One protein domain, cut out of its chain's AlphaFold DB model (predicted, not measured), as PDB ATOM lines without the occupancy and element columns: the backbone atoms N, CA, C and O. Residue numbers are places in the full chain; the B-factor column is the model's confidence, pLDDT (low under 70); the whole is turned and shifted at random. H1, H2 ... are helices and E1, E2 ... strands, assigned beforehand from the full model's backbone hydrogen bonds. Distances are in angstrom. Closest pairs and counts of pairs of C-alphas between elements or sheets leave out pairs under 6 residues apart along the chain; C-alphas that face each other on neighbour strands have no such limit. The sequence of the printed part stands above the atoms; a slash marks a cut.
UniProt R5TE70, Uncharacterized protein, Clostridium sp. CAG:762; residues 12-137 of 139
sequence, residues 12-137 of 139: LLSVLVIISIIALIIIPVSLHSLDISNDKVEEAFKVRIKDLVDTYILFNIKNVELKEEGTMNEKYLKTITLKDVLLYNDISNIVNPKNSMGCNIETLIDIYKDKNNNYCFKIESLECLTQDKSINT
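AT A GLANCE: This is residues 12 to 137 of the 139 residues of an uncharacterized protein of Clostridium sp. CAG:762 (UniProt R5TE70). A small antiparallel sheet, E1 - E2 - E3, gathers with short helix H2 and long loops at one end of a very long helix, H1, whose residues 12 to 34 stick out alone. The 126 printed residues hold, in order, H1, E1, H2, E2 and E3, class mixed. The whole is extended, 79 by 34 by 19 A, radius of gyration of the C-alphas 21.6 A.

IN THESE COORDINATES: E1 is residues 75 to 81, E2 108 to 113, E3 119 to 123 and H2 82 to 88. H1, residues 12 to 60, runs 71.5 A from C-alpha 12 at (-1.239, -65.659, -37.263) to C-alpha 60 at (-52.137, -42.703, 7.374).

HOW THE PARTS SIT: E1 and E2 are antiparallel, with N 77 and O 111 2.9 A apart, within hydrogen-bond range. In the hairpin E2 and E3, N 110 and O 122 are 2.9 A apart. H1 only grazes the sheet, with residues 50 to 58. H1, with residues 52 to 56 alone, touches H2; the closest C-alphas, of Tyr 56 and Val 85, are 5.9 A apart. Every O i to N i+4 pair is within range in H2, 42 of 45 in H1.

THE WHOLE: The printed part has no cut. Links H1 to E1 and H2 to E2 are long. Residues 30 to 34 and 62 to 74 have pLDDT under 70.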
ATOM      1  N   LEU A  12      -0.480 -65.058 -38.359       88.19
ATOM      2  CA  LEU A  12      -1.239 -65.659 -37.263       88.19
ATOM      3  C   LEU A  12      -0.757 -65.145 -35.896       88.19
ATOM      4  O   LEU A  12      -1.568 -64.830 -35.025       88.19
ATOM      5  N   LEU A  13       0.561 -65.028 -35.713       91.00
ATOM      6  CA  LEU A  13       1.161 -64.568 -34.461       91.00
ATOM      7  C   LEU A  13       0.793 -63.112 -34.152       91.00
ATOM      8  O   LEU A  13       0.445 -62.799 -33.015       91.00
ATOM      9  N   SER A  14       0.832 -62.226 -35.150       92.06
ATOM     10  CA  SER A  14       0.478 -60.815 -34.961       92.06
ATOM     11  C   SER A  14      -0.987 -60.647 -34.550       92.06
ATOM     12  O   SER A  14      -1.282 -59.871 -33.641       92.06
ATOM     13  N   VAL A  15      -1.900 -61.432 -35.130       93.44
ATOM     14  CA  VAL A  15      -3.323 -61.429 -34.761       93.44
ATOM     15  C   VAL A  15      -3.529 -61.880 -33.311       93.44
ATOM     16  O   VAL A  15      -4.288 -61.241 -32.584       93.44
ATOM     17  N   LEU A  16      -2.822 -62.918 -32.850       92.00
ATOM     18  CA  LEU A  16      -2.908 -63.377 -31.455       92.00
ATOM     19  C   LEU A  16      -2.435 -62.315 -30.457       92.00
ATOM     20  O   LEU A  16      -3.073 -62.118 -29.419       92.00
ATOM     21  N   VAL A  17      -1.354 -61.602 -30.776       94.31
ATOM     22  CA  VAL A  17      -0.857 -60.493 -29.947       94.31
ATOM     23  C   VAL A  17      -1.902 -59.379 -29.861       94.31
ATOM     24  O   VAL A  17      -2.214 -58.917 -28.764       94.31
ATOM     25  N   ILE A  18      -2.502 -58.993 -30.990       94.62
ATOM     26  CA  ILE A  18      -3.532 -57.945 -31.029       94.62
ATOM     27  C   ILE A  18      -4.770 -58.359 -30.218       94.62
ATOM     28  O   ILE A  18      -5.241 -57.577 -29.393       94.62
ATOM     29  N   ILE A  19      -5.262 -59.593 -30.381       93.38
ATOM     30  CA  ILE A  19      -6.409 -60.114 -29.613       93.38
ATOM     31  C   ILE A  19      -6.110 -60.097 -28.108       93.38
ATOM     32  O   ILE A  19      -6.972 -59.712 -27.320       93.38
ATOM     33  N   SER A  20      -4.889 -60.460 -27.709       92.06
ATOM     34  CA  SER A  20      -4.487 -60.493 -26.297       92.06
ATOM     35  C   SER A  20      -4.511 -59.100 -25.659       92.06
ATOM     36  O   SER A  20      -5.015 -58.935 -24.550       92.06
ATOM     37  N   ILE A  21      -4.028 -58.080 -26.374       92.69
ATOM     38  CA  ILE A  21      -4.042 -56.685 -25.909       92.69
ATOM     39  C   ILE A  21      -5.480 -56.159 -25.818       92.69
ATOM     40  O   ILE A  21      -5.843 -55.518 -24.832       92.69
ATOM     41  N   ILE A  22      -6.319 -56.460 -26.813       91.56
ATOM     42  CA  ILE A  22      -7.731 -56.054 -26.821       91.56
ATOM     43  C   ILE A  22      -8.490 -56.692 -25.647       91.56
ATOM     44  O   ILE A  22      -9.251 -56.006 -24.963       91.56
ATOM     45  N   ALA A  23      -8.258 -57.978 -25.367       86.62
ATOM     46  CA  ALA A  23      -8.908 -58.684 -24.264       86.62
ATOM     47  C   ALA A  23      -8.611 -58.039 -22.897       86.62
ATOM     48  O   ALA A  23      -9.527 -57.878 -22.090       86.62
ATOM     49  N   LEU A  24      -7.368 -57.597 -22.665       86.06
ATOM     50  CA  LEU A  24      -6.971 -56.909 -21.427       86.06
ATOM     51  C   LEU A  24      -7.732 -55.597 -21.192       86.06
ATOM     52  O   LEU A  24      -7.920 -55.207 -20.043       86.06
ATOM     53  N   ILE A  25      -8.186 -54.928 -22.254       85.00
ATOM     54  CA  ILE A  25      -8.945 -53.674 -22.165       85.00
ATOM     55  C   ILE A  25     -10.444 -53.957 -21.994       85.00
ATOM     56  O   ILE A  25     -11.102 -53.332 -21.165       85.00
ATOM     57  N   ILE A  26     -10.998 -54.907 -22.755       80.75
ATOM     58  CA  ILE A  26     -12.446 -55.176 -22.772       80.75
ATOM     59  C   ILE A  26     -12.939 -55.764 -21.445       80.75
ATOM     60  O   ILE A  26     -14.023 -55.396 -20.985       80.75
ATOM     61  N   ILE A  27     -12.169 -56.660 -20.820       75.19
ATOM     62  CA  ILE A  27     -12.577 -57.355 -19.589       75.19
ATOM     63  C   ILE A  27     -12.872 -56.380 -18.431       75.19
ATOM     64  O   ILE A  27     -14.006 -56.399 -17.946       75.19
ATOM     65  N   PRO A  28     -11.944 -55.502 -17.988       78.00
ATOM     66  CA  PRO A  28     -12.212 -54.606 -16.860       78.00
ATOM     67  C   PRO A  28     -13.332 -53.602 -17.159       78.00
ATOM     68  O   PRO A  28     -14.134 -53.307 -16.278       78.00
ATOM     69  N   VAL A  29     -13.439 -53.121 -18.403       74.81
ATOM     70  CA  VAL A  29     -14.503 -52.189 -18.821       74.81
ATOM     71  C   VAL A  29     -15.880 -52.851 -18.745       74.81
ATOM     72  O   VAL A  29     -16.832 -52.246 -18.253       74.81
ATOM     73  N   SER A  30     -15.984 -54.102 -19.194       62.06
ATOM     74  CA  SER A  30     -17.243 -54.852 -19.165       62.06
ATOM     75  C   SER A  30     -17.669 -55.169 -17.733       62.06
ATOM     76  O   SER A  30     -18.836 -54.987 -17.397       62.06
ATOM     77  N   LEU A  31     -16.726 -55.571 -16.872       67.19
ATOM     78  CA  LEU A  31     -16.993 -55.813 -15.449       67.19
ATOM     79  C   LEU A  31     -17.456 -54.533 -14.738       67.19
ATOM     80  O   LEU A  31     -18.506 -54.532 -14.105       67.19
ATOM     81  N   HIS A  32     -16.760 -53.415 -14.946       61.78
ATOM     82  CA  HIS A  32     -17.139 -52.127 -14.362       61.78
ATOM     83  C   HIS A  32     -18.524 -51.644 -14.831       61.78
ATOM     84  O   HIS A  32     -19.289 -51.067 -14.060       61.78
ATOM     85  N   SER A  33     -18.892 -51.900 -16.091       56.66
ATOM     86  CA  SER A  33     -20.234 -51.586 -16.596       56.66
ATOM     87  C   SER A  33     -21.333 -52.423 -15.932       56.66
ATOM     88  O   SER A  33     -22.446 -51.920 -15.758       56.66
ATOM     89  N   LEU A  34     -21.051 -53.682 -15.581       65.31
ATOM     90  CA  LEU A  34     -21.988 -54.543 -14.855       65.31
ATOM     91  C   LEU A  34     -22.173 -54.054 -13.415       65.31
ATOM     92  O   LEU A  34     -23.309 -53.948 -12.957       65.31
ATOM     93  N   ASP A  35     -21.087 -53.667 -12.745       72.25
ATOM     94  CA  ASP A  35     -21.134 -53.126 -11.381       72.25
ATOM     95  C   ASP A  35     -21.942 -51.821 -11.313       72.25
ATOM     96  O   ASP A  35     -22.874 -51.718 -10.515       72.25
ATOM     97  N   ILE A  36     -21.705 -50.873 -12.232       71.00
ATOM     98  CA  ILE A  36     -22.516 -49.643 -12.336       71.00
ATOM     99  C   ILE A  36     -23.998 -49.968 -12.547       71.00
ATOM    100  O   ILE A  36     -24.875 -49.285 -12.012       71.00
ATOM    101  N   SER A  37     -24.300 -50.972 -13.373       74.19
ATOM    102  CA  SER A  37     -25.683 -51.379 -13.622       74.19
ATOM    103  C   SER A  37     -26.336 -51.921 -12.351       74.19
ATOM    104  O   SER A  37     -27.474 -51.568 -12.052       74.19
ATOM    105  N   ASN A  38     -25.612 -52.733 -11.583       80.94
ATOM    106  CA  ASN A  38     -26.091 -53.298 -10.326       80.94
ATOM    107  C   ASN A  38     -26.320 -52.225  -9.253       80.94
ATOM    108  O   ASN A  38     -27.323 -52.278  -8.542       80.94
ATOM    109  N   ASP A  39     -25.449 -51.220  -9.167       85.62
ATOM    110  CA  ASP A  39     -25.631 -50.096  -8.242       85.62
ATOM    111  C   ASP A  39     -26.854 -49.251  -8.622       85.62
ATOM    112  O   ASP A  39     -27.677 -48.925  -7.769       85.62
ATOM    113  N   LYS A  40     -27.059 -48.978  -9.918       87.25
ATOM    114  CA  LYS A  40     -28.266 -48.280 -10.401       87.25
ATOM    115  C   LYS A  40     -29.553 -49.045 -10.098       87.25
ATOM    116  O   LYS A  40     -30.572 -48.424  -9.798       87.25
ATOM    117  N   VAL A  41     -29.517 -50.373 -10.180       88.94
ATOM    118  CA  VAL A  41     -30.649 -51.243  -9.830       88.94
ATOM    119  C   VAL A  41     -30.996 -51.120  -8.343       88.94
ATOM    120  O   VAL A  41     -32.174 -51.020  -8.000       88.94
ATOM    121  N   GLU A  42     -29.996 -51.065  -7.465       89.62
ATOM    122  CA  GLU A  42     -30.216 -50.884  -6.027       89.62
ATOM    123  C   GLU A  42     -30.659 -49.461  -5.661       89.62
ATOM    124  O   GLU A  42     -31.523 -49.294  -4.804       89.62
ATOM    125  N   GLU A  43     -30.171 -48.430  -6.350       91.25
ATOM    126  CA  GLU A  43     -30.669 -47.062  -6.160       91.25
ATOM    127  C   GLU A  43     -32.132 -46.914  -6.604       91.25
ATOM    128  O   GLU A  43     -32.947 -46.340  -5.880       91.25
ATOM    129  N   ALA A  44     -32.518 -47.505  -7.740       92.25
ATOM    130  CA  ALA A  44     -33.921 -47.560  -8.156       92.25
ATOM    131  C   ALA A  44     -34.790 -48.329  -7.146       92.25
ATOM    132  O   ALA A  44     -35.932 -47.953  -6.875       92.25
ATOM    133  N   PHE A  45     -34.240 -49.385  -6.542       93.12
ATOM    134  CA  PHE A  45     -34.898 -50.120  -5.469       93.12
ATOM    135  C   PHE A  45     -35.101 -49.261  -4.210       93.12
ATOM    136  O   PHE A  45     -36.204 -49.250  -3.662       93.12
ATOM    137  N   LYS A  46     -34.100 -48.474  -3.787       93.12
ATOM    138  CA  LYS A  46     -34.243 -47.507  -2.682       93.12
ATOM    139  C   LYS A  46     -35.325 -46.467  -2.972       93.12
ATOM    140  O   LYS A  46     -36.105 -46.151  -2.079       93.12
ATOM    141  N   VAL A  47     -35.397 -45.949  -4.202       93.75
ATOM    142  CA  VAL A  47     -36.462 -45.017  -4.621       93.75
ATOM    143  C   VAL A  47     -37.835 -45.667  -4.488       93.75
ATOM    144  O   VAL A  47     -38.717 -45.087  -3.870       93.75
ATOM    145  N   ARG A  48     -37.994 -46.914  -4.942       92.62
ATOM    146  CA  ARG A  48     -39.254 -47.647  -4.775       92.62
ATOM    147  C   ARG A  48     -39.659 -47.790  -3.306       92.62
ATOM    148  O   ARG A  48     -40.835 -47.655  -2.991       92.62
ATOM    149  N   ILE A  49     -38.714 -48.070  -2.404       93.25
ATOM    150  CA  ILE A  49     -39.001 -48.120  -0.960       93.25
ATOM    151  C   ILE A  49     -39.484 -46.757  -0.464       93.25
ATOM    152  O   ILE A  49     -40.467 -46.705   0.272       93.25
ATOM    153  N   LYS A  50     -38.834 -45.667  -0.889       94.50
ATOM    154  CA  LYS A  50     -39.266 -44.305  -0.552       94.50
ATOM    155  C   LYS A  50     -40.695 -44.044  -1.001       94.50
ATOM    156  O   LYS A  50     -41.508 -43.680  -0.163       94.50
ATOM    157  N   ASP A  51     -41.030 -44.368  -2.245       93.69
ATOM    158  CA  ASP A  51     -42.382 -44.176  -2.778       93.69
ATOM    159  C   ASP A  51     -43.447 -44.951  -1.979       93.69
ATOM    160  O   ASP A  51     -44.539 -44.438  -1.725       93.69
ATOM    161  N   LEU A  52     -43.138 -46.179  -1.542       93.19
ATOM    162  CA  LEU A  52     -44.046 -46.989  -0.719       93.19
ATOM    163  C   LEU A  52     -44.291 -46.361   0.659       93.19
ATOM    164  O   LEU A  52     -45.432 -46.323   1.131       93.19
ATOM    165  N   VAL A  53     -43.230 -45.867   1.300       93.62
ATOM    166  CA  VAL A  53     -43.316 -45.210   2.611       93.62
ATOM    167  C   VAL A  53     -44.020 -43.859   2.488       93.62
ATOM    168  O   VAL A  53     -44.904 -43.564   3.289       93.62
ATOM    169  N   ASP A  54     -43.711 -43.070   1.462       92.19
ATOM    170  CA  ASP A  54     -44.352 -41.778   1.199       92.19
ATOM    171  C   ASP A  54     -45.853 -41.945   0.938       92.19
ATOM    172  O   ASP A  54     -46.671 -41.195   1.477       92.19
ATOM    173  N   THR A  55     -46.233 -42.987   0.192       91.19
ATOM    174  CA  THR A  55     -47.637 -43.371  -0.004       91.19
ATOM    175  C   THR A  55     -48.302 -43.675   1.339       91.19
ATOM    176  O   THR A  55     -49.358 -43.124   1.646       91.19
ATOM    177  N   TYR A  56     -47.667 -44.485   2.190       91.19
ATOM    178  CA  TYR A  56     -48.196 -44.787   3.521       91.19
ATOM    179  C   TYR A  56     -48.363 -43.524   4.386       91.19
ATOM    180  O   TYR A  56     -49.409 -43.340   5.017       91.19
ATOM    181  N   ILE A  57     -47.366 -42.635   4.406       89.81
ATOM    182  CA  ILE A  57     -47.387 -41.379   5.170       89.81
ATOM    183  C   ILE A  57     -48.535 -40.478   4.704       89.81
ATOM    184  O   ILE A  57     -49.280 -39.947   5.538       89.81
ATOM    185  N   LEU A  58     -48.704 -40.328   3.388       87.56
ATOM    186  CA  LEU A  58     -49.718 -39.466   2.783       87.56
ATOM    187  C   LEU A  58     -51.137 -39.820   3.247       87.56
ATOM    188  O   LEU A  58     -51.942 -38.913   3.474       87.56
ATOM    189  N   PHE A  59     -51.431 -41.112   3.402       85.44
ATOM    190  CA  PHE A  59     -52.770 -41.593   3.739       85.44
ATOM    191  C   PHE A  59     -52.991 -41.854   5.231       85.44
ATOM    192  O   PHE A  59     -54.099 -41.628   5.714       85.44
ATOM    193  N   ASN A  60     -51.967 -42.281   5.977       85.19
ATOM    194  CA  ASN A  60     -52.137 -42.703   7.374       85.19
ATOM    195  C   ASN A  60     -51.642 -41.680   8.404       85.19
ATOM    196  O   ASN A  60     -52.086 -41.706   9.550       85.19
ATOM    197  N   ILE A  61     -50.725 -40.783   8.030       78.25
ATOM    198  CA  ILE A  61     -50.013 -39.919   8.990       78.25
ATOM    199  C   ILE A  61     -50.393 -38.444   8.855       78.25
ATOM    200  O   ILE A  61     -50.222 -37.679   9.801       78.25
ATOM    201  N   LYS A  62     -50.978 -38.031   7.724       65.62
ATOM    202  CA  LYS A  62     -51.290 -36.622   7.426       65.62
ATOM    203  C   LYS A  62     -52.129 -35.905   8.504       65.62
ATOM    204  O   LYS A  62     -52.050 -34.681   8.590       65.62
ATOM    205  N   ASN A  63     -52.855 -36.659   9.336       64.12
ATOM    206  CA  ASN A  63     -53.732 -36.163  10.404       64.12
ATOM    207  C   ASN A  63     -53.279 -36.553  11.829       64.12
ATOM    208  O   ASN A  63     -54.055 -36.404  12.769       64.12
ATOM    209  N   VAL A  64     -52.069 -37.092  12.007       67.00
ATOM    210  CA  VAL A  64     -51.565 -37.522  13.324       67.00
ATOM    211  C   VAL A  64     -51.004 -36.322  14.091       67.00
ATOM    212  O   VAL A  64     -50.214 -35.544  13.552       67.00
ATOM    213  N   GLU A  65     -51.418 -36.172  15.353       58.84
ATOM    214  CA  GLU A  65     -50.924 -35.127  16.253       58.84
ATOM    215  C   GLU A  65     -49.423 -35.300  16.532       58.84
ATOM    216  O   GLU A  65     -48.932 -36.403  16.776       58.84
ATOM    217  N   LEU A  66     -48.686 -34.190  16.458       60.69
ATOM    218  CA  LEU A  66     -47.239 -34.152  16.653       60.69
ATOM    219  C   LEU A  66     -46.909 -34.409  18.125       60.69
ATOM    220  O   LEU A  66     -47.418 -33.708  18.998       60.69
ATOM    221  N   LYS A  67     -46.012 -35.359  18.399       60.44
ATOM    222  CA  LYS A  67     -45.384 -35.462  19.716       60.44
ATOM    223  C   LYS A  67     -44.232 -34.462  19.761       60.44
ATOM    224  O   LYS A  67     -43.351 -34.495  18.909       60.44
ATOM    225  N   GLU A  68     -44.233 -33.556  20.733       55.97
ATOM    226  CA  GLU A  68     -43.159 -32.568  20.922       55.97
ATOM    227  C   GLU A  68     -41.890 -33.192  21.535       55.97
ATOM    228  O   GLU A  68     -41.308 -32.664  22.476       55.97
ATOM    229  N   GLU A  69     -41.442 -34.332  21.016       56.25
ATOM    230  CA  GLU A  69     -40.168 -34.943  21.395       56.25
ATOM    231  C   GLU A  69     -39.209 -34.850  20.211       56.25
ATOM    232  O   GLU A  69     -39.142 -35.727  19.358       56.25
ATOM    233  N   GLY A  70     -38.480 -33.740  20.126       54.41
ATOM    234  CA  GLY A  70     -37.467 -33.548  19.097       54.41
ATOM    235  C   GLY A  70     -36.531 -32.390  19.417       54.41
ATOM    236  O   GLY A  70     -36.918 -31.399  20.037       54.41
ATOM    237  N   THR A  71     -35.270 -32.508  19.003       56.12
ATOM    238  CA  THR A  71     -34.331 -31.379  18.932       56.12
ATOM    239  C   THR A  71     -34.954 -30.244  18.110       56.12
ATOM    240  O   THR A  71     -35.735 -30.528  17.210       56.12
ATOM    241  N   MET A  72     -34.591 -28.971  18.353       56.09
ATOM    242  CA  MET A  72     -35.227 -27.753  17.777       56.09
ATOM    243  C   MET A  72     -35.403 -27.693  16.235       56.09
ATOM    244  O   MET A  72     -35.922 -26.712  15.711       56.09
ATOM    245  N   ASN A  73     -34.963 -28.714  15.500       62.78
ATOM    246  CA  ASN A  73     -34.933 -28.802  14.050       62.78
ATOM    247  C   ASN A  73     -35.800 -29.932  13.454       62.78
ATOM    248  O   ASN A  73     -36.045 -29.887  12.252       62.78
ATOM    249  N   GLU A  74     -36.261 -30.908  14.244       68.56
ATOM    250  CA  GLU A  74     -37.037 -32.062  13.763       68.56
ATOM    251  C   GLU A  74     -38.178 -32.362  14.736       68.56
ATOM    252  O   GLU A  74     -37.961 -32.447  15.943       68.56
ATOM    253  N   LYS A  75     -39.403 -32.523  14.224       77.31
ATOM    254  CA  LYS A  75     -40.564 -32.901  15.046       77.31
ATOM    255  C   LYS A  75     -40.886 -34.366  14.818       77.31
ATOM    256  O   LYS A  75     -41.426 -34.715  13.766       77.31
ATOM    257  N   TYR A  76     -40.548 -35.212  15.780       78.62
ATOM    258  CA  TYR A  76     -40.856 -36.634  15.719       78.62
ATOM    259  C   TYR A  76     -42.373 -36.870  15.723       78.62
ATOM    260  O   TYR A  76     -43.125 -36.235  16.462       78.62
ATOM    261  N   LEU A  77     -42.839 -37.784  14.874       81.75
ATOM    262  CA  LEU A  77     -44.248 -38.167  14.800       81.75
ATOM    263  C   LEU A  77     -44.459 -39.529  15.455       81.75
ATOM    264  O   LEU A  77     -45.176 -39.650  16.450       81.75
ATOM    265  N   LYS A  78     -43.873 -40.567  14.854       87.12
ATOM    266  CA  LYS A  78     -44.097 -41.963  15.228       87.12
ATOM    267  C   LYS A  78     -43.083 -42.871  14.530       87.12
ATOM    268  O   LYS A  78     -42.708 -42.612  13.390       87.12
ATOM    269  N   THR A  79     -42.749 -43.984  15.174       90.12
ATOM    270  CA  THR A  79     -42.073 -45.127  14.549       90.12
ATOM    271  C   THR A  79     -43.102 -46.157  14.081       90.12
ATOM    272  O   THR A  79     -44.018 -46.523  14.826       90.12
ATOM    273  N   ILE A  80     -42.956 -46.621  12.846       92.12
ATOM    274  CA  ILE A  80     -43.718 -47.734  12.263       92.12
ATOM    275  C   ILE A  80     -42.766 -48.856  11.852       92.12
ATOM    276  O   ILE A  80     -41.548 -48.695  11.901       92.12
ATOM    277  N   THR A  81     -43.312 -49.985  11.421       94.06
ATOM    278  CA  THR A  81     -42.531 -51.077  10.834       94.06
ATOM    279  C   THR A  81     -42.647 -51.082   9.312       94.06
ATOM    280  O   THR A  81     -43.640 -50.621   8.744       94.06
ATOM    281  N   LEU A  82     -41.657 -51.657   8.626       92.56
ATOM    282  CA  LEU A  82     -41.749 -51.915   7.185       92.56
ATOM    283  C   LEU A  82     -42.971 -52.786   6.854       92.56
ATOM    284  O   LEU A  82     -43.620 -52.579   5.834       92.56
ATOM    285  N   LYS A  83     -43.338 -53.710   7.741       93.19
ATOM    286  CA  LYS A  83     -44.548 -54.528   7.643       93.19
ATOM    287  C   LYS A  83     -45.821 -53.694   7.535       93.19
ATOM    288  O   LYS A  83     -46.651 -54.011   6.691       93.19
ATOM    289  N   ASP A  84     -45.963 -52.632   8.327       91.88
ATOM    290  CA  ASP A  84     -47.133 -51.741   8.260       91.88
ATOM    291  C   ASP A  84     -47.260 -51.101   6.869       91.88
ATOM    292  O   ASP A  84     -48.347 -51.045   6.291       91.88
ATOM    293  N   VAL A  85     -46.127 -50.679   6.299       92.75
ATOM    294  CA  VAL A  85     -46.054 -50.107   4.947       92.75
ATOM    295  C   VAL A  85     -46.398 -51.154   3.891       92.75
ATOM    296  O   VAL A  85     -47.177 -50.877   2.982       92.75
ATOM    297  N   LEU A  86     -45.843 -52.361   3.994       92.56
ATOM    298  CA  LEU A  86     -46.078 -53.437   3.030       92.56
ATOM    299  C   LEU A  86     -47.538 -53.905   3.035       92.56
ATOM    300  O   LEU A  86     -48.132 -54.023   1.965       92.56
ATOM    301  N   LEU A  87     -48.132 -54.089   4.219       91.06
ATOM    302  CA  LEU A  87     -49.543 -54.456   4.370       91.06
ATOM    303  C   LEU A  87     -50.473 -53.403   3.764       91.06
ATOM    304  O   LEU A  87     -51.433 -53.764   3.095       91.06
ATOM    305  N   TYR A  88     -50.181 -52.115   3.959       90.06
ATOM    306  CA  TYR A  88     -50.981 -51.033   3.379       90.06
ATOM    307  C   TYR A  88     -50.936 -51.007   1.844       90.06
ATOM    308  O   TYR A  88     -51.906 -50.620   1.202       90.06
ATOM    309  N   ASN A  89     -49.808 -51.407   1.256       87.50
ATOM    310  CA  ASN A  89     -49.606 -51.419  -0.191       87.50
ATOM    311  C   ASN A  89     -49.969 -52.772  -0.846       87.50
ATOM    312  O   ASN A  89     -49.645 -52.971  -2.016       87.50
ATOM    313  N   ASP A  90     -50.590 -53.709  -0.115       88.94
ATOM    314  CA  ASP A  90     -50.891 -55.079  -0.567       88.94
ATOM    315  C   ASP A  90     -49.652 -55.855  -1.071       88.94
ATOM    316  O   ASP A  90     -49.712 -56.675  -1.992       88.94
ATOM    317  N   ILE A  91     -48.491 -55.610  -0.454       88.50
ATOM    318  CA  ILE A  91     -47.219 -56.267  -0.776       88.50
ATOM    319  C   ILE A  91     -46.884 -57.275   0.325       88.50
ATOM    320  O   ILE A  91     -46.835 -56.943   1.503       88.50
ATOM    321  N   SER A  92     -46.599 -58.522  -0.052       83.44
ATOM    322  CA  SER A  92     -46.255 -59.582   0.907       83.44
ATOM    323  C   SER A  92     -44.782 -59.576   1.324       83.44
ATOM    324  O   SER A  92     -44.455 -59.889   2.466       83.44
ATOM    325  N   ASN A  93     -43.884 -59.249   0.395       86.19
ATOM    326  CA  ASN A  93     -42.441 -59.236   0.597       86.19
ATOM    327  C   ASN A  93     -41.791 -58.246  -0.375       86.19
ATOM    328  O   ASN A  93     -42.269 -58.042  -1.493       86.19
ATOM    329  N   ILE A  94     -40.666 -57.677   0.038       89.56
ATOM    330  CA  ILE A  94     -39.793 -56.879  -0.800       89.56
ATOM    331  C   ILE A  94     -38.395 -57.511  -0.847       89.56
ATOM    332  O   ILE A  94     -37.753 -57.761   0.173       89.56
ATOM    333  N   VAL A  95     -37.936 -57.791  -2.066       90.88
ATOM    334  CA  VAL A  95     -36.660 -58.459  -2.344       90.88
ATOM    335  C   VAL A  95     -35.766 -57.496  -3.104       90.88
ATOM    336  O   VAL A  95     -36.208 -56.902  -4.091       90.88
ATOM    337  N   ASN A  96     -34.520 -57.345  -2.659       91.25
ATOM    338  CA  ASN A  96     -33.546 -56.514  -3.349       91.25
ATOM    339  C   ASN A  96     -33.120 -57.202  -4.665       91.25
ATOM    340  O   ASN A  96     -32.547 -58.294  -4.629       91.25
ATOM    341  N   PRO A  97     -33.361 -56.584  -5.836       88.12
ATOM    342  CA  PRO A  97     -33.029 -57.174  -7.133       88.12
ATOM    343  C   PRO A  97     -31.521 -57.359  -7.376       88.12
ATOM    344  O   PRO A  97     -31.153 -58.178  -8.214       88.12
ATOM    345  N   LYS A  98     -30.642 -56.650  -6.654       87.62
ATOM    346  CA  LYS A  98     -29.178 -56.746  -6.808       87.62
ATOM    347  C   LYS A  98     -28.599 -58.043  -6.242       87.62
ATOM    348  O   LYS A  98     -27.676 -58.608  -6.817       87.62
ATOM    349  N   ASN A  99     -29.116 -58.502  -5.104       88.38
ATOM    350  CA  ASN A  99     -28.578 -59.649  -4.359       88.38
ATOM    351  C   ASN A  99     -29.625 -60.743  -4.078       88.38
ATOM    352  O   ASN A  99     -29.296 -61.756  -3.468       88.38
ATOM    353  N   SER A 100     -30.874 -60.549  -4.515       89.00
ATOM    354  CA  SER A 100     -32.018 -61.434  -4.252       89.00
ATOM    355  C   SER A 100     -32.334 -61.651  -2.763       89.00
ATOM    356  O   SER A 100     -33.013 -62.612  -2.406       89.00
ATOM    357  N   MET A 101     -31.868 -60.762  -1.882       90.81
ATOM    358  CA  MET A 101     -32.103 -60.838  -0.441       90.81
ATOM    359  C   MET A 101     -33.429 -60.163  -0.075       90.81
ATOM    360  O   MET A 101     -33.692 -59.028  -0.475       90.81
ATOM    361  N   GLY A 102     -34.270 -60.857   0.696       90.94
ATOM    362  CA  GLY A 102     -35.487 -60.277   1.269       90.94
ATOM    363  C   GLY A 102     -35.166 -59.282   2.383       90.94
ATOM    364  O   GLY A 102     -34.232 -59.495   3.156       90.94
ATOM    365  N   CYS A 103     -35.930 -58.196   2.475       91.81
ATOM    366  CA  CYS A 103     -35.781 -57.223   3.556       91.81
ATOM    367  C   CYS A 103     -36.516 -57.674   4.823       91.81
ATOM    368  O   CYS A 103     -37.586 -58.280   4.752       91.81
ATOM    369  N   ASN A 104     -35.953 -57.353   5.991       93.00
ATOM    370  CA  ASN A 104     -36.600 -57.622   7.270       93.00
ATOM    371  C   ASN A 104     -37.841 -56.727   7.428       93.00
ATOM    372  O   ASN A 104     -37.741 -55.503   7.462       93.00
ATOM    373  N   ILE A 105     -39.019 -57.340   7.521       92.12
ATOM    374  CA  ILE A 105     -40.292 -56.615   7.627       92.12
ATOM    375  C   ILE A 105     -40.478 -55.932   8.989       92.12
ATOM    376  O   ILE A 105     -41.239 -54.977   9.092       92.12
ATOM    377  N   GLU A 106     -39.771 -56.379  10.027       93.88
ATOM    378  CA  GLU A 106     -39.827 -55.775  11.364       93.88
ATOM    379  C   GLU A 106     -38.851 -54.584  11.496       93.88
ATOM    380  O   GLU A 106     -38.702 -54.014  12.576       93.88
ATOM    381  N   THR A 107     -38.180 -54.181  10.406       93.81
ATOM    382  CA  THR A 107     -37.340 -52.977  10.380       93.81
ATOM    383  C   THR A 107     -38.161 -51.737  10.731       93.81
ATOM    384  O   THR A 107     -39.231 -51.501  10.165       93.81
ATOM    385  N   LEU A 108     -37.625 -50.936  11.651       94.25
ATOM    386  CA  LEU A 108     -38.238 -49.708  12.140       94.25
ATOM    387  C   LEU A 108     -38.025 -48.548  11.160       94.25
ATOM    388  O   LEU A 108     -36.950 -48.393  10.575       94.25
ATOM    389  N   ILE A 109     -39.065 -47.736  11.007       94.19
ATOM    390  CA  ILE A 109     -39.095 -46.535  10.179       94.19
ATOM    391  C   ILE A 109     -39.562 -45.381  11.058       94.19
ATOM    392  O   ILE A 109     -40.715 -45.350  11.499       94.19
ATOM    393  N   ASP A 110     -38.673 -44.426  11.299       91.94
ATOM    394  CA  ASP A 110     -38.964 -43.235  12.087       91.94
ATOM    395  C   ASP A 110     -39.501 -42.141  11.178       91.94
ATOM    396  O   ASP A 110     -38.820 -41.709  10.250       91.94
ATOM    397  N   ILE A 111     -40.721 -41.683  11.440       90.62
ATOM    398  CA  ILE A 111     -41.365 -40.611  10.682       90.62
ATOM    399  C   ILE A 111     -41.294 -39.325  11.499       90.62
ATOM    400  O   ILE A 111     -41.592 -39.305  12.697       90.62
ATOM    401  N   TYR A 112     -40.931 -38.233  10.839       88.62
ATOM    402  CA  TYR A 112     -40.753 -36.923  11.453       88.62
ATOM    403  C   TYR A 112     -41.090 -35.802  10.464       88.62
ATOM    404  O   TYR A 112     -41.343 -36.050   9.284       88.62
ATOM    405  N   LYS A 113     -41.138 -34.559  10.946       86.94
ATOM    406  CA  LYS A 113     -41.197 -33.364  10.095       86.94
ATOM    407  C   LYS A 113     -39.894 -32.585  10.143       86.94
ATOM    408  O   LYS A 113     -39.343 -32.394  11.230       86.94
ATOM    409  N   ASP A 114     -39.458 -32.100   8.984       86.62
ATOM    410  CA  ASP A 114     -38.357 -31.138   8.884       86.62
ATOM    411  C   ASP A 114     -38.772 -29.737   9.386       86.62
ATOM    412  O   ASP A 114     -39.923 -29.479   9.761       86.62
ATOM    413  N   LYS A 115     -37.829 -28.788   9.346       84.19
ATOM    414  CA  LYS A 115     -38.057 -27.376   9.708       84.19
ATOM    415  C   LYS A 115     -39.149 -26.689   8.883       84.19
ATOM    416  O   LYS A 115     -39.737 -25.715   9.346       84.19
ATOM    417  N   ASN A 116     -39.406 -27.178   7.673       85.38
ATOM    418  CA  ASN A 116     -40.380 -26.633   6.735       85.38
ATOM    419  C   ASN A 116     -41.751 -27.327   6.852       85.38
ATOM    420  O   ASN A 116     -42.639 -27.057   6.046       85.38
ATOM    421  N   ASN A 117     -41.944 -28.190   7.860       82.06
ATOM    422  CA  ASN A 117     -43.121 -29.041   8.056       82.06
ATOM    423  C   ASN A 117     -43.368 -30.079   6.940       82.06
ATOM    424  O   ASN A 117     -44.484 -30.603   6.844       82.06
ATOM    425  N   ASN A 118     -42.361 -30.419   6.135       87.81
ATOM    426  CA  ASN A 118     -42.436 -31.543   5.202       87.81
ATOM    427  C   ASN A 118     -42.347 -32.860   5.971       87.81
ATOM    428  O   ASN A 118     -41.592 -32.960   6.938       87.81
ATOM    429  N   TYR A 119     -43.106 -33.870   5.545       88.94
ATOM    430  CA  TYR A 119     -42.982 -35.211   6.107       88.94
ATOM    431  C   TYR A 119     -41.707 -35.881   5.597       88.94
ATOM    432  O   TYR A 119     -41.420 -35.860   4.404       88.94
ATOM    433  N   CYS A 120     -40.979 -36.487   6.522       91.25
ATOM    434  CA  CYS A 120     -39.698 -37.130   6.311       91.25
ATOM    435  C   CYS A 120     -39.690 -38.472   7.032       91.25
ATOM    436  O   CYS A 120     -40.441 -38.680   7.992       91.25
ATOM    437  N   PHE A 121     -38.819 -39.375   6.598       93.19
ATOM    438  CA  PHE A 121     -38.607 -40.618   7.312       93.19
ATOM    439  C   PHE A 121     -37.151 -41.065   7.267       93.19
ATOM    440  O   PHE A 121     -36.399 -40.758   6.334       93.19
ATOM    441  N   LYS A 122     -36.776 -41.825   8.291       93.69
ATOM    442  CA  LYS A 122     -35.460 -42.424   8.450       93.69
ATOM    443  C   LYS A 122     -35.596 -43.919   8.723       93.69
ATOM    444  O   LYS A 122     -36.389 -44.350   9.553       93.69
ATOM    445  N   ILE A 123     -34.778 -44.696   8.030       94.06
ATOM    446  CA  ILE A 123     -34.523 -46.111   8.276       94.06
ATOM    447  C   ILE A 123     -33.044 -46.212   8.625       94.06
ATOM    448  O   ILE A 123     -32.192 -45.875   7.802       94.06
ATOM    449  N   GLU A 124     -32.730 -46.636   9.846       90.44
ATOM    450  CA  GLU A 124     -31.340 -46.668  10.317       90.44
ATOM    451  C   GLU A 124     -30.519 -47.766   9.645       90.44
ATOM    452  O   GLU A 124     -29.365 -47.552   9.278       90.44
ATOM    453  N   SER A 125     -31.123 -48.941   9.472       91.50
ATOM    454  CA  SER A 125     -30.479 -50.085   8.844       91.50
ATOM    455  C   SER A 125     -31.508 -50.992   8.183       91.50
ATOM    456  O   SER A 125     -32.380 -51.563   8.840       91.50
ATOM    457  N   LEU A 126     -31.364 -51.152   6.874       92.06
ATOM    458  CA  LEU A 126     -32.119 -52.069   6.046       92.06
ATOM    459  C   LEU A 126     -31.166 -53.141   5.502       92.06
ATOM    460  O   LEU A 126     -30.392 -52.916   4.574       92.06
ATOM    461  N   GLU A 127     -31.212 -54.323   6.114       88.88
ATOM    462  CA  GLU A 127     -30.196 -55.372   5.942       88.88
ATOM    463  C   GLU A 127     -30.117 -55.968   4.533       88.88
ATOM    464  O   GLU A 127     -29.072 -56.490   4.155       88.88
ATOM    465  N   CYS A 128     -31.191 -55.866   3.748       91.31
ATOM    466  CA  CYS A 128     -31.211 -56.344   2.368       91.31
ATOM    467  C   CYS A 128     -30.386 -55.470   1.411       91.31
ATOM    468  O   CYS A 128     -30.116 -55.917   0.296       91.31
ATOM    469  N   LEU A 129     -29.987 -54.251   1.798       91.44
ATOM    470  CA  LEU A 129     -29.142 -53.369   0.988       91.44
ATOM    471  C   LEU A 129     -27.662 -53.760   1.096       91.44
ATOM    472  O   LEU A 129     -27.155 -54.079   2.174       91.44
ATOM    473  N   THR A 130     -26.952 -53.702  -0.028       86.69
ATOM    474  CA  THR A 130     -25.522 -54.028  -0.113       86.69
ATOM    475  C   THR A 130     -24.623 -52.834   0.195       86.69
ATOM    476  O   THR A 130     -23.556 -53.014   0.778       86.69
ATOM    477  N   GLN A 131     -25.059 -51.620  -0.151       82.38
ATOM    478  CA  GLN A 131     -24.339 -50.371   0.093       82.38
ATOM    479  C   GLN A 131     -25.280 -49.314   0.671       82.38
ATOM    480  O   GLN A 131     -26.402 -49.162   0.191       82.38
ATOM    481  N   ASP A 132     -24.790 -48.572   1.670       85.25
ATOM    482  CA  ASP A 132     -25.567 -47.606   2.457       85.25
ATOM    483  C   ASP A 132     -26.909 -48.190   2.919       85.25
ATOM    484  O   ASP A 132     -27.951 -48.057   2.277       85.25
ATOM    485  N   LYS A 133     -26.852 -48.894   4.054       89.56
ATOM    486  CA  LYS A 133     -28.010 -49.574   4.641       89.56
ATOM    487  C   LYS A 133     -29.042 -48.603   5.205       89.56
ATOM    488  O   LYS A 133     -30.108 -49.048   5.617       89.56
ATOM    489  N   SER A 134     -28.736 -47.311   5.253       90.75
ATOM    490  CA  SER A 134     -29.644 -46.308   5.776       90.75
ATOM    491  C   SER A 134     -30.451 -45.669   4.651       90.75
ATOM    492  O   SER A 134     -29.982 -45.511   3.525       90.75
ATOM    493  N   ILE A 135     -31.691 -45.295   4.948       91.62
ATOM    494  CA  ILE A 135     -32.500 -44.469   4.052       91.62
ATOM    495  C   ILE A 135     -32.955 -43.265   4.855       91.62
ATOM    496  O   ILE A 135     -33.650 -43.416   5.851       91.62
ATOM    497  N   ASN A 136     -32.576 -42.073   4.411       90.56
ATOM    498  CA  ASN A 136     -33.079 -40.825   4.962       90.56
ATOM    499  C   ASN A 136     -33.582 -39.940   3.815       90.56
ATOM    500  O   ASN A 136     -32.874 -39.751   2.820       90.56
ATOM    501  N   THR A 137     -34.815 -39.449   3.921       87.56
ATOM    502  CA  THR A 137     -35.429 -38.597   2.896       87.56
ATOM    503  C   THR A 137     -35.205 -37.106   3.110       87.56
ATOM    504  O   THR A 137     -35.304 -36.357   2.139       87.56
TER     505      THR A 137